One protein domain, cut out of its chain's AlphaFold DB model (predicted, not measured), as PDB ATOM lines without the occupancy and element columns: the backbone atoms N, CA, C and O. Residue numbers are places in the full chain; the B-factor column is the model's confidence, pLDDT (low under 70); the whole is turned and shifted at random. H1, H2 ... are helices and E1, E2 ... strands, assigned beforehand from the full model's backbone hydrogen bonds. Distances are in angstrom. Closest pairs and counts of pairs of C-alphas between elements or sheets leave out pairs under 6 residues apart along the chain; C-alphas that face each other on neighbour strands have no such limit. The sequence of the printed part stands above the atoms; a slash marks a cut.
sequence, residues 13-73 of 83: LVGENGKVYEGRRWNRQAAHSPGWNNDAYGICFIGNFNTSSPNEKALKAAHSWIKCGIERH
ATOM      1  N   LEU A  13      -3.942   8.759 -19.755       97.88
ATOM      2  CA  LEU A  13      -4.045   8.351 -21.149       97.88
ATOM      3  C   LEU A  13      -2.986   9.068 -21.979       97.88
ATOM      4  O   LEU A  13      -2.648  10.215 -21.699       97.88
ATOM      5  N   VAL A  14      -2.476   8.414 -23.014       98.50
ATOM      6  CA  VAL A  14      -1.461   8.968 -23.909       98.50
ATOM      7  C   VAL A  14      -1.983   8.942 -25.334       98.50
ATOM      8  O   VAL A  14      -2.328   7.887 -25.863       98.50
ATOM      9  N   GLY A  15      -2.051  10.116 -25.955       98.06
ATOM     10  CA  GLY A  15      -2.440  10.249 -27.352       98.06
ATOM     11  C   GLY A  15      -1.250  10.125 -28.299       98.06
ATOM     12  O   GLY A  15      -0.126  10.505 -27.970       98.06
ATOM     13  N   GLU A  16      -1.519   9.713 -29.535       98.12
ATOM     14  CA  GLU A  16      -0.550   9.730 -30.644       98.12
ATOM     15  C   GLU A  16      -0.036  11.139 -31.007       98.12
ATOM     16  O   GLU A  16       0.945  11.299 -31.733       98.12
ATOM     17  N   ASN A  17      -0.648  12.189 -30.457       98.00
ATOM     18  CA  ASN A  17      -0.133  13.555 -30.512       98.00
ATOM     19  C   ASN A  17       0.989  13.838 -29.488       98.00
ATOM     20  O   ASN A  17       1.478  14.967 -29.436       98.00
ATOM     21  N   GLY A  18       1.390  12.850 -28.679       97.94
ATOM     22  CA  GLY A  18       2.426  12.981 -27.654       97.94
ATOM     23  C   GLY A  18       1.975  13.711 -26.388       97.94
ATOM     24  O   GLY A  18       2.818  14.143 -25.604       97.94
ATOM     25  N   LYS A  19       0.665  13.886 -26.179       98.00
ATOM     26  CA  LYS A  19       0.121  14.479 -24.953       98.00
ATOM     27  C   LYS A  19      -0.303  13.398 -23.968       98.00
ATOM     28  O   LYS A  19      -0.847  12.366 -24.363       98.00
ATOM     29  N   VAL A  20      -0.091  13.685 -22.686       97.69
ATOM     30  CA  VAL A  20      -0.626  12.902 -21.572       97.69
ATOM     31  C   VAL A  20      -1.873  13.602 -21.043       97.69
ATOM     32  O   VAL A  20      -1.855  14.807 -20.793       97.69
ATOM     33  N   TYR A  21      -2.945  12.843 -20.882       97.19
ATOM     34  CA  TYR A  21      -4.239  13.288 -20.393       97.19
ATOM     35  C   TYR A  21      -4.475  12.695 -19.009       97.19
ATOM     36  O   TYR A  21      -4.275  11.498 -18.793       97.19
ATOM     37  N   GLU A  22      -4.886  13.541 -18.070       95.62
ATOM     38  CA  GLU A  22      -5.234  13.111 -16.722       95.62
ATOM     39  C   GLU A  22      -6.586  12.380 -16.735       95.62
ATOM     40  O   GLU A  22      -7.572  12.903 -17.251       95.62
ATOM     41  N   GLY A  23      -6.608  11.165 -16.184       94.25
ATOM     42  CA  GLY A  23      -7.818  10.447 -15.789       94.25
ATOM     43  C   GLY A  23      -7.968  10.520 -14.271       94.25
ATOM     44  O   GLY A  23      -8.121  11.600 -13.703       94.25
ATOM     45  N   ARG A  24      -7.819   9.384 -13.582       92.12
ATOM     46  CA  ARG A  24      -7.958   9.317 -12.113       92.12
ATOM     47  C   ARG A  24      -6.826   9.947 -11.296       92.12
ATOM     48  O   ARG A  24      -6.902   9.950 -10.069       92.12
ATOM     49  N   ARG A  25      -5.827  10.562 -11.936       89.19
ATOM     50  CA  ARG A  25      -4.674  11.204 -11.270       89.19
ATOM     51  C   ARG A  25      -3.795  10.194 -10.521       89.19
ATOM     52  O   ARG A  25      -3.975   8.993 -10.640       89.19
ATOM     53  N   TRP A  26      -2.836  10.686  -9.742       86.56
ATOM     54  CA  TRP A  26      -1.911   9.856  -8.959       86.56
ATOM     55  C   TRP A  26      -2.509   9.297  -7.652       86.56
ATOM     56  O   TRP A  26      -2.110   8.247  -7.179       86.56
ATOM     57  N   ASN A  27      -3.480   9.977  -7.042       82.06
ATOM     58  CA  ASN A  27      -3.879   9.689  -5.653       82.06
ATOM     59  C   ASN A  27      -5.245   8.991  -5.539       82.06
ATOM     60  O   ASN A  27      -5.960   9.171  -4.549       82.06
ATOM     61  N   ARG A  28      -5.671   8.258  -6.570       81.69
ATOM     62  CA  ARG A  28      -6.964   7.559  -6.589       81.69
ATOM     63  C   ARG A  28      -6.796   6.152  -7.126       81.69
ATOM     64  O   ARG A  28      -6.062   5.949  -8.076       81.69
ATOM     65  N   GLN A  29      -7.567   5.229  -6.565       83.56
ATOM     66  CA  GLN A  29      -7.664   3.855  -7.039       83.56
ATOM     67  C   GLN A  29      -8.209   3.792  -8.477       83.56
ATOM     68  O   GLN A  29      -9.205   4.447  -8.816       83.56
ATOM     69  N   ALA A  30      -7.600   2.950  -9.308       80.88
ATOM     70  CA  ALA A  30      -8.046   2.671 -10.668       80.88
ATOM     71  C   ALA A  30      -9.183   1.639 -10.757       80.88
ATOM     72  O   ALA A  30      -9.658   1.102  -9.760       80.88
ATOM     73  N   ALA A  31      -9.643   1.369 -11.983       82.06
ATOM     74  CA  ALA A  31     -10.523   0.240 -12.284       82.06
ATOM     75  C   ALA A  31     -10.090  -0.547 -13.541       82.06
ATOM     76  O   ALA A  31     -10.889  -1.295 -14.097       82.06
ATOM     77  N   HIS A  32      -8.844  -0.383 -14.004       78.19
ATOM     78  CA  HIS A  32      -8.360  -0.975 -15.256       78.19
ATOM     79  C   HIS A  32      -7.809  -2.404 -15.115       78.19
ATOM     80  O   HIS A  32      -7.785  -3.122 -16.109       78.19
ATOM     81  N   SER A  33      -7.337  -2.824 -13.932       81.25
ATOM     82  CA  SER A  33      -6.685  -4.130 -13.740       81.25
ATOM     83  C   SER A  33      -7.037  -4.739 -12.375       81.25
ATOM     84  O   SER A  33      -6.510  -4.302 -11.343       81.25
ATOM     85  N   PRO A  34      -7.950  -5.730 -12.327       80.06
ATOM     86  CA  PRO A  34      -8.261  -6.458 -11.100       80.06
ATOM     87  C   PRO A  34      -6.986  -7.007 -10.441       80.06
ATOM     88  O   PRO A  34      -6.152  -7.613 -11.104       80.06
ATOM     89  N   GLY A  35      -6.825  -6.770  -9.138       83.38
ATOM     90  CA  GLY A  35      -5.624  -7.151  -8.382       83.38
ATOM     91  C   GLY A  35      -4.499  -6.110  -8.372       83.38
ATOM     92  O   GLY A  35      -3.660  -6.174  -7.487       83.38
ATOM     93  N   TRP A  36      -4.517  -5.119  -9.272       82.25
ATOM     94  CA  TRP A  36      -3.478  -4.075  -9.361       82.25
ATOM     95  C   TRP A  36      -3.998  -2.648  -9.169       82.25
ATOM     96  O   TRP A  36      -3.214  -1.715  -9.046       82.25
ATOM     97  N   ASN A  37      -5.318  -2.459  -9.117       81.19
ATOM     98  CA  ASN A  37      -5.950  -1.139  -9.015       81.19
ATOM     99  C   ASN A  37      -5.521  -0.305  -7.786       81.19
ATOM    100  O   ASN A  37      -5.737   0.908  -7.798       81.19
ATOM    101  N   ASN A  38      -4.974  -0.941  -6.740       81.88
ATOM    102  CA  ASN A  38      -4.473  -0.281  -5.525       81.88
ATOM    103  C   ASN A  38      -2.975   0.033  -5.567       81.88
ATOM    104  O   ASN A  38      -2.542   0.965  -4.898       81.88
ATOM    105  N   ASP A  39      -2.209  -0.741  -6.333       84.56
ATOM    106  CA  ASP A  39      -0.753  -0.825  -6.183       84.56
ATOM    107  C   ASP A  39       0.001  -0.387  -7.448       84.56
ATOM    108  O   ASP A  39       1.226  -0.292  -7.442       84.56
ATOM    109  N   ALA A  40      -0.713  -0.112  -8.545       89.69
ATOM    110  CA  ALA A  40      -0.112   0.238  -9.824       89.69
ATOM    111  C   ALA A  40      -0.835   1.383 -10.536       89.69
ATOM    112  O   ALA A  40      -2.051   1.547 -10.441       89.69
ATOM    113  N   TYR A  41      -0.079   2.119 -11.354       92.88
ATOM    114  CA  TYR A  41      -0.623   3.131 -12.248       92.88
ATOM    115  C   TYR A  41      -0.902   2.572 -13.643       92.88
ATOM    116  O   TYR A  41       0.018   2.325 -14.414       92.88
ATOM    117  N   GLY A  42      -2.174   2.448 -14.019       93.81
ATOM    118  CA  GLY A  42      -2.550   2.210 -15.414       93.81
ATOM    119  C   GLY A  42      -2.437   3.441 -16.304       93.81
ATOM    120  O   GLY A  42      -3.068   4.473 -16.040       93.81
ATOM    121  N   ILE A  43      -1.702   3.268 -17.402       95.12
ATOM    122  CA  ILE A  43      -1.580   4.209 -18.514       95.12
ATOM    123  C   ILE A  43      -2.198   3.560 -19.756       95.12
ATOM    124  O   ILE A  43      -1.801   2.465 -20.143       95.12
ATOM    125  N   CYS A  44      -3.153   4.233 -20.396       96.00
ATOM    126  CA  CYS A  44      -3.768   3.759 -21.636       96.00
ATOM    127  C   CYS A  44      -3.237   4.540 -22.842       96.00
ATOM    128  O   CYS A  44      -3.345   5.764 -22.884       96.00
ATOM    129  N   PHE A  45      -2.714   3.852 -23.858       97.75
ATOM    130  CA  PHE A  45      -2.493   4.474 -25.162       97.75
ATOM    131  C   PHE A  45      -3.821   4.559 -25.920       97.75
ATOM    132  O   PHE A  45      -4.494   3.549 -26.116       97.75
ATOM    133  N   ILE A  46      -4.204   5.761 -26.351       97.88
ATOM    134  CA  ILE A  46      -5.458   5.989 -27.077       97.88
ATOM    135  C   ILE A  46      -5.304   5.439 -28.498       97.88
ATOM    136  O   ILE A  46      -4.639   6.053 -29.330       97.88
ATOM    137  N   GLY A  47      -5.922   4.291 -28.771       96.00
ATOM    138  CA  GLY A  47      -5.883   3.629 -30.074       96.00
ATOM    139  C   GLY A  47      -6.101   2.120 -29.969       96.00
ATOM    140  O   GLY A  47      -6.511   1.611 -28.928       96.00
ATOM    141  N   ASN A  48      -5.820   1.407 -31.062       96.31
ATOM    142  CA  ASN A  48      -5.752  -0.053 -31.103       96.31
ATOM    143  C   ASN A  48      -4.355  -0.459 -31.577       96.31
ATOM    144  O   ASN A  48      -3.944  -0.083 -32.672       96.31
ATOM    145  N   PHE A  49      -3.660  -1.227 -30.742       95.94
ATOM    146  CA  PHE A  49      -2.257  -1.595 -30.916       95.94
ATOM    147  C   PHE A  49      -2.054  -3.119 -30.909       95.94
ATOM    148  O   PHE A  49      -0.988  -3.615 -30.563       95.94
ATOM    149  N   ASN A  50      -3.080  -3.886 -31.300       94.94
ATOM    150  CA  ASN A  50      -2.987  -5.350 -31.376       94.94
ATOM    151  C   ASN A  50      -2.009  -5.838 -32.461       94.94
ATOM    152  O   ASN A  50      -1.494  -6.948 -32.366       94.94
ATOM    153  N   THR A  51      -1.786  -5.043 -33.511       96.69
ATOM    154  CA  THR A  51      -0.935  -5.403 -34.663       96.69
ATOM    155  C   THR A  51       0.140  -4.363 -34.981       96.69
ATOM    156  O   THR A  51       0.954  -4.569 -35.879       96.69
ATOM    157  N   SER A  52       0.159  -3.246 -34.259       95.88
ATOM    158  CA  SER A  52       1.114  -2.151 -34.425       95.88
ATOM    159  C   SER A  52       1.419  -1.524 -33.071       95.88
ATOM    160  O   SER A  52       0.631  -1.631 -32.139       95.88
ATOM    161  N   SER A  53       2.560  -0.852 -32.946       96.00
ATOM    162  CA  SER A  53       2.896  -0.107 -31.730       96.00
ATOM    163  C   SER A  53       2.346   1.326 -31.779       96.00
ATOM    164  O   SER A  53       2.187   1.870 -32.877       96.00
ATOM    165  N   PRO A  54       2.124   1.977 -30.619       97.50
ATOM    166  CA  PRO A  54       1.935   3.423 -30.561       97.50
ATOM    167  C   PRO A  54       3.098   4.149 -31.229       97.50
ATOM    168  O   PRO A  54       4.244   3.698 -31.154       97.50
ATOM    169  N   ASN A  55       2.824   5.293 -31.854       98.19
ATOM    170  CA  ASN A  55       3.894   6.056 -32.477       98.19
ATOM    171  C   ASN A  55       4.948   6.559 -31.469       98.19
ATOM    172  O   ASN A  55       4.748   6.615 -30.251       98.19
ATOM    173  N   GLU A  56       6.086   6.997 -32.002       98.44
ATOM    174  CA  GLU A  56       7.231   7.436 -31.202       98.44
ATOM    175  C   GLU A  56       6.892   8.590 -30.240       98.44
ATOM    176  O   GLU A  56       7.431   8.658 -29.135       98.44
ATOM    177  N   LYS A  57       5.977   9.493 -30.622       98.50
ATOM    178  CA  LYS A  57       5.564  10.617 -29.767       98.50
ATOM    179  C   LYS A  57       4.822  10.120 -28.532       98.50
ATOM    180  O   LYS A  57       5.103  10.594 -27.432       98.50
ATOM    181  N   ALA A  58       3.912   9.165 -28.702       98.38
ATOM    182  CA  ALA A  58       3.186   8.553 -27.599       98.38
ATOM    183  C   ALA A  58       4.139   7.796 -26.665       98.38
ATOM    184  O   ALA A  58       4.124   8.020 -25.454       98.38
ATOM    185  N   LEU A  59       5.032   6.967 -27.214       97.94
ATOM    186  CA  LEU A  59       6.012   6.226 -26.413       97.94
ATOM    187  C   LEU A  59       6.913   7.174 -25.607       97.94
ATOM    188  O   LEU A  59       7.056   7.014 -24.394       97.94
ATOM    189  N   LYS A  60       7.451   8.227 -26.238       98.38
ATOM    190  CA  LYS A  60       8.255   9.255 -25.549       98.38
ATOM    191  C   LYS A  60       7.482   9.964 -24.440       98.38
ATOM    192  O   LYS A  60       8.060  10.246 -23.386       98.38
ATOM    193  N   ALA A  61       6.198  10.247 -24.651       98.38
ATOM    194  CA  ALA A  61       5.352  10.863 -23.637       98.38
ATOM    195  C   ALA A  61       5.166   9.941 -22.421       98.38
ATOM    196  O   ALA A  61       5.325  10.399 -21.290       98.38
ATOM    197  N   ALA A  62       4.926   8.644 -22.639       97.12
ATOM    198  CA  ALA A  62       4.825   7.659 -21.562       97.12
ATOM    199  C   ALA A  62       6.143   7.528 -20.775       97.12
ATOM    200  O   ALA A  62       6.139   7.614 -19.547       97.12
ATOM    201  N   HIS A  63       7.286   7.426 -21.462       96.94
ATOM    202  CA  HIS A  63       8.600   7.407 -20.806       96.94
ATOM    203  C   HIS A  63       8.860   8.669 -19.973       96.94
ATOM    204  O   HIS A  63       9.333   8.584 -18.839       96.94
ATOM    205  N   SER A  64       8.527   9.842 -20.515       97.81
ATOM    206  CA  SER A  64       8.695  11.120 -19.813       97.81
ATOM    207  C   SER A  64       7.790  11.214 -18.585       97.81
ATOM    208  O   SER A  64       8.214  11.715 -17.544       97.81
ATOM    209  N   TRP A  65       6.565  10.692 -18.679       96.94
ATOM    210  CA  TRP A  65       5.639  10.614 -17.554       96.94
ATOM    211  C   TRP A  65       6.180   9.713 -16.438       96.94
ATOM    212  O   TRP A  65       6.194  10.142 -15.287       96.94
ATOM    213  N   ILE A  66       6.710   8.525 -16.766       96.00
ATOM    214  CA  ILE A  66       7.309   7.610 -15.775       96.00
ATOM    215  C   ILE A  66       8.492   8.289 -15.084       96.00
ATOM    216  O   ILE A  66       8.570   8.305 -13.858       96.00
ATOM    217  N   LYS A  67       9.386   8.907 -15.863       96.81
ATOM    218  CA  LYS A  67      10.549   9.623 -15.328       96.81
ATOM    219  C   LYS A  67      10.134  10.736 -14.358       96.81
ATOM    220  O   LYS A  67      10.658  10.800 -13.250       96.81
ATOM    221  N   CYS A  68       9.153  11.554 -14.741       95.88
ATOM    222  CA  CYS A  68       8.588  12.595 -13.879       95.88
ATOM    223  C   CYS A  68       7.954  12.004 -12.606       95.88
ATOM    224  O   CYS A  68       8.123  12.548 -11.518       95.88
ATOM    225  N   GLY A  69       7.263  10.866 -12.724       95.44
ATOM    226  CA  GLY A  69       6.709  10.127 -11.591       95.44
ATOM    227  C   GLY A  69       7.779   9.668 -10.599       95.44
ATOM    228  O   GLY A  69       7.590   9.825  -9.395       95.44
ATOM    229  N   ILE A  70       8.920   9.173 -11.088       96.31
ATOM    230  CA  ILE A  70      10.066   8.781 -10.251       96.31
ATOM    231  C   ILE A  70      10.686  10.000  -9.562       96.31
ATOM    232  O   ILE A  70      10.918   9.977  -8.355       96.31
ATOM    233  N   GLU A  71      10.932  11.078 -10.311       97.06
ATOM    234  CA  GLU A  71      11.508  12.326  -9.787       97.06
ATOM    235  C   GLU A  71      10.628  12.971  -8.709       97.06
ATOM    236  O   GLU A  71      11.136  13.588  -7.777       97.06
ATOM    237  N   ARG A  72       9.307  12.805  -8.820       95.44
ATOM    238  CA  ARG A  72       8.316  13.323  -7.867       95.44
ATOM    239  C   ARG A  72       7.899  12.317  -6.796       95.44
ATOM    240  O   ARG A  72       6.987  12.612  -6.031       95.44
ATOM    241  N   HIS A  73       8.545  11.152  -6.735       94.31
ATOM    242  CA  HIS A  73       8.262  10.081  -5.772       94.31
ATOM    243  C   HIS A  73       6.848   9.480  -5.845       94.31
ATOM    244  O   HIS A  73       6.404   8.842  -4.895       94.31
TER     245      HIS A  73
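What this domain is: This is residues 13 to 73 of the 83 residues of the protein "Hypothetical protein" of Rotaria sordida (UniProt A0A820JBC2). Little regular structure: one helix, H1, runs beside two short strands, E1 and E2, with residues 13 and 14 between the strands, and the long unnamed stretch of residues 23 to 42 loops out beyond them. The printed part has 61 residues, with E1, E2 and H1 in that order; the class is mixed, and the named elements hold 22 residues. It is only just compact, close to loose, with a radius of gyration of the C-alphas of 12.1 A, and flat, spanning 29 by 27 by 15 A.

How they stand to each other: E1, residues 20 to 22, and E2, residues 43 to 45, each pair with no named strand but are near each other, with 6 pairs of C-alphas within 10 A. The closest C-alphas of E1 and H1, residues 56 to 71, are those of Val 20 and Ala 61, 6.6 A apart. Those of E2 and H1 are Phe 45 and Ala 58, 7.4 A apart. In H1 every O i to N i+4 pair is within hydrogen-bond range.

Where its parts are: E1 begins at C-alpha 20 (-0.626, 12.902, -21.572). E1 and E2 each measure 6.7 A. H1 measures 22.4 A and ends at C-alpha 71 (11.508, 12.326, -9.787).

The domain as a whole: The C-alphas farthest apart, of Thr 51 and His 73, are 34.0 A apart. The printed part has no cut; the link E1 to E2 is long. No printed residue is under 70 in pLDDT.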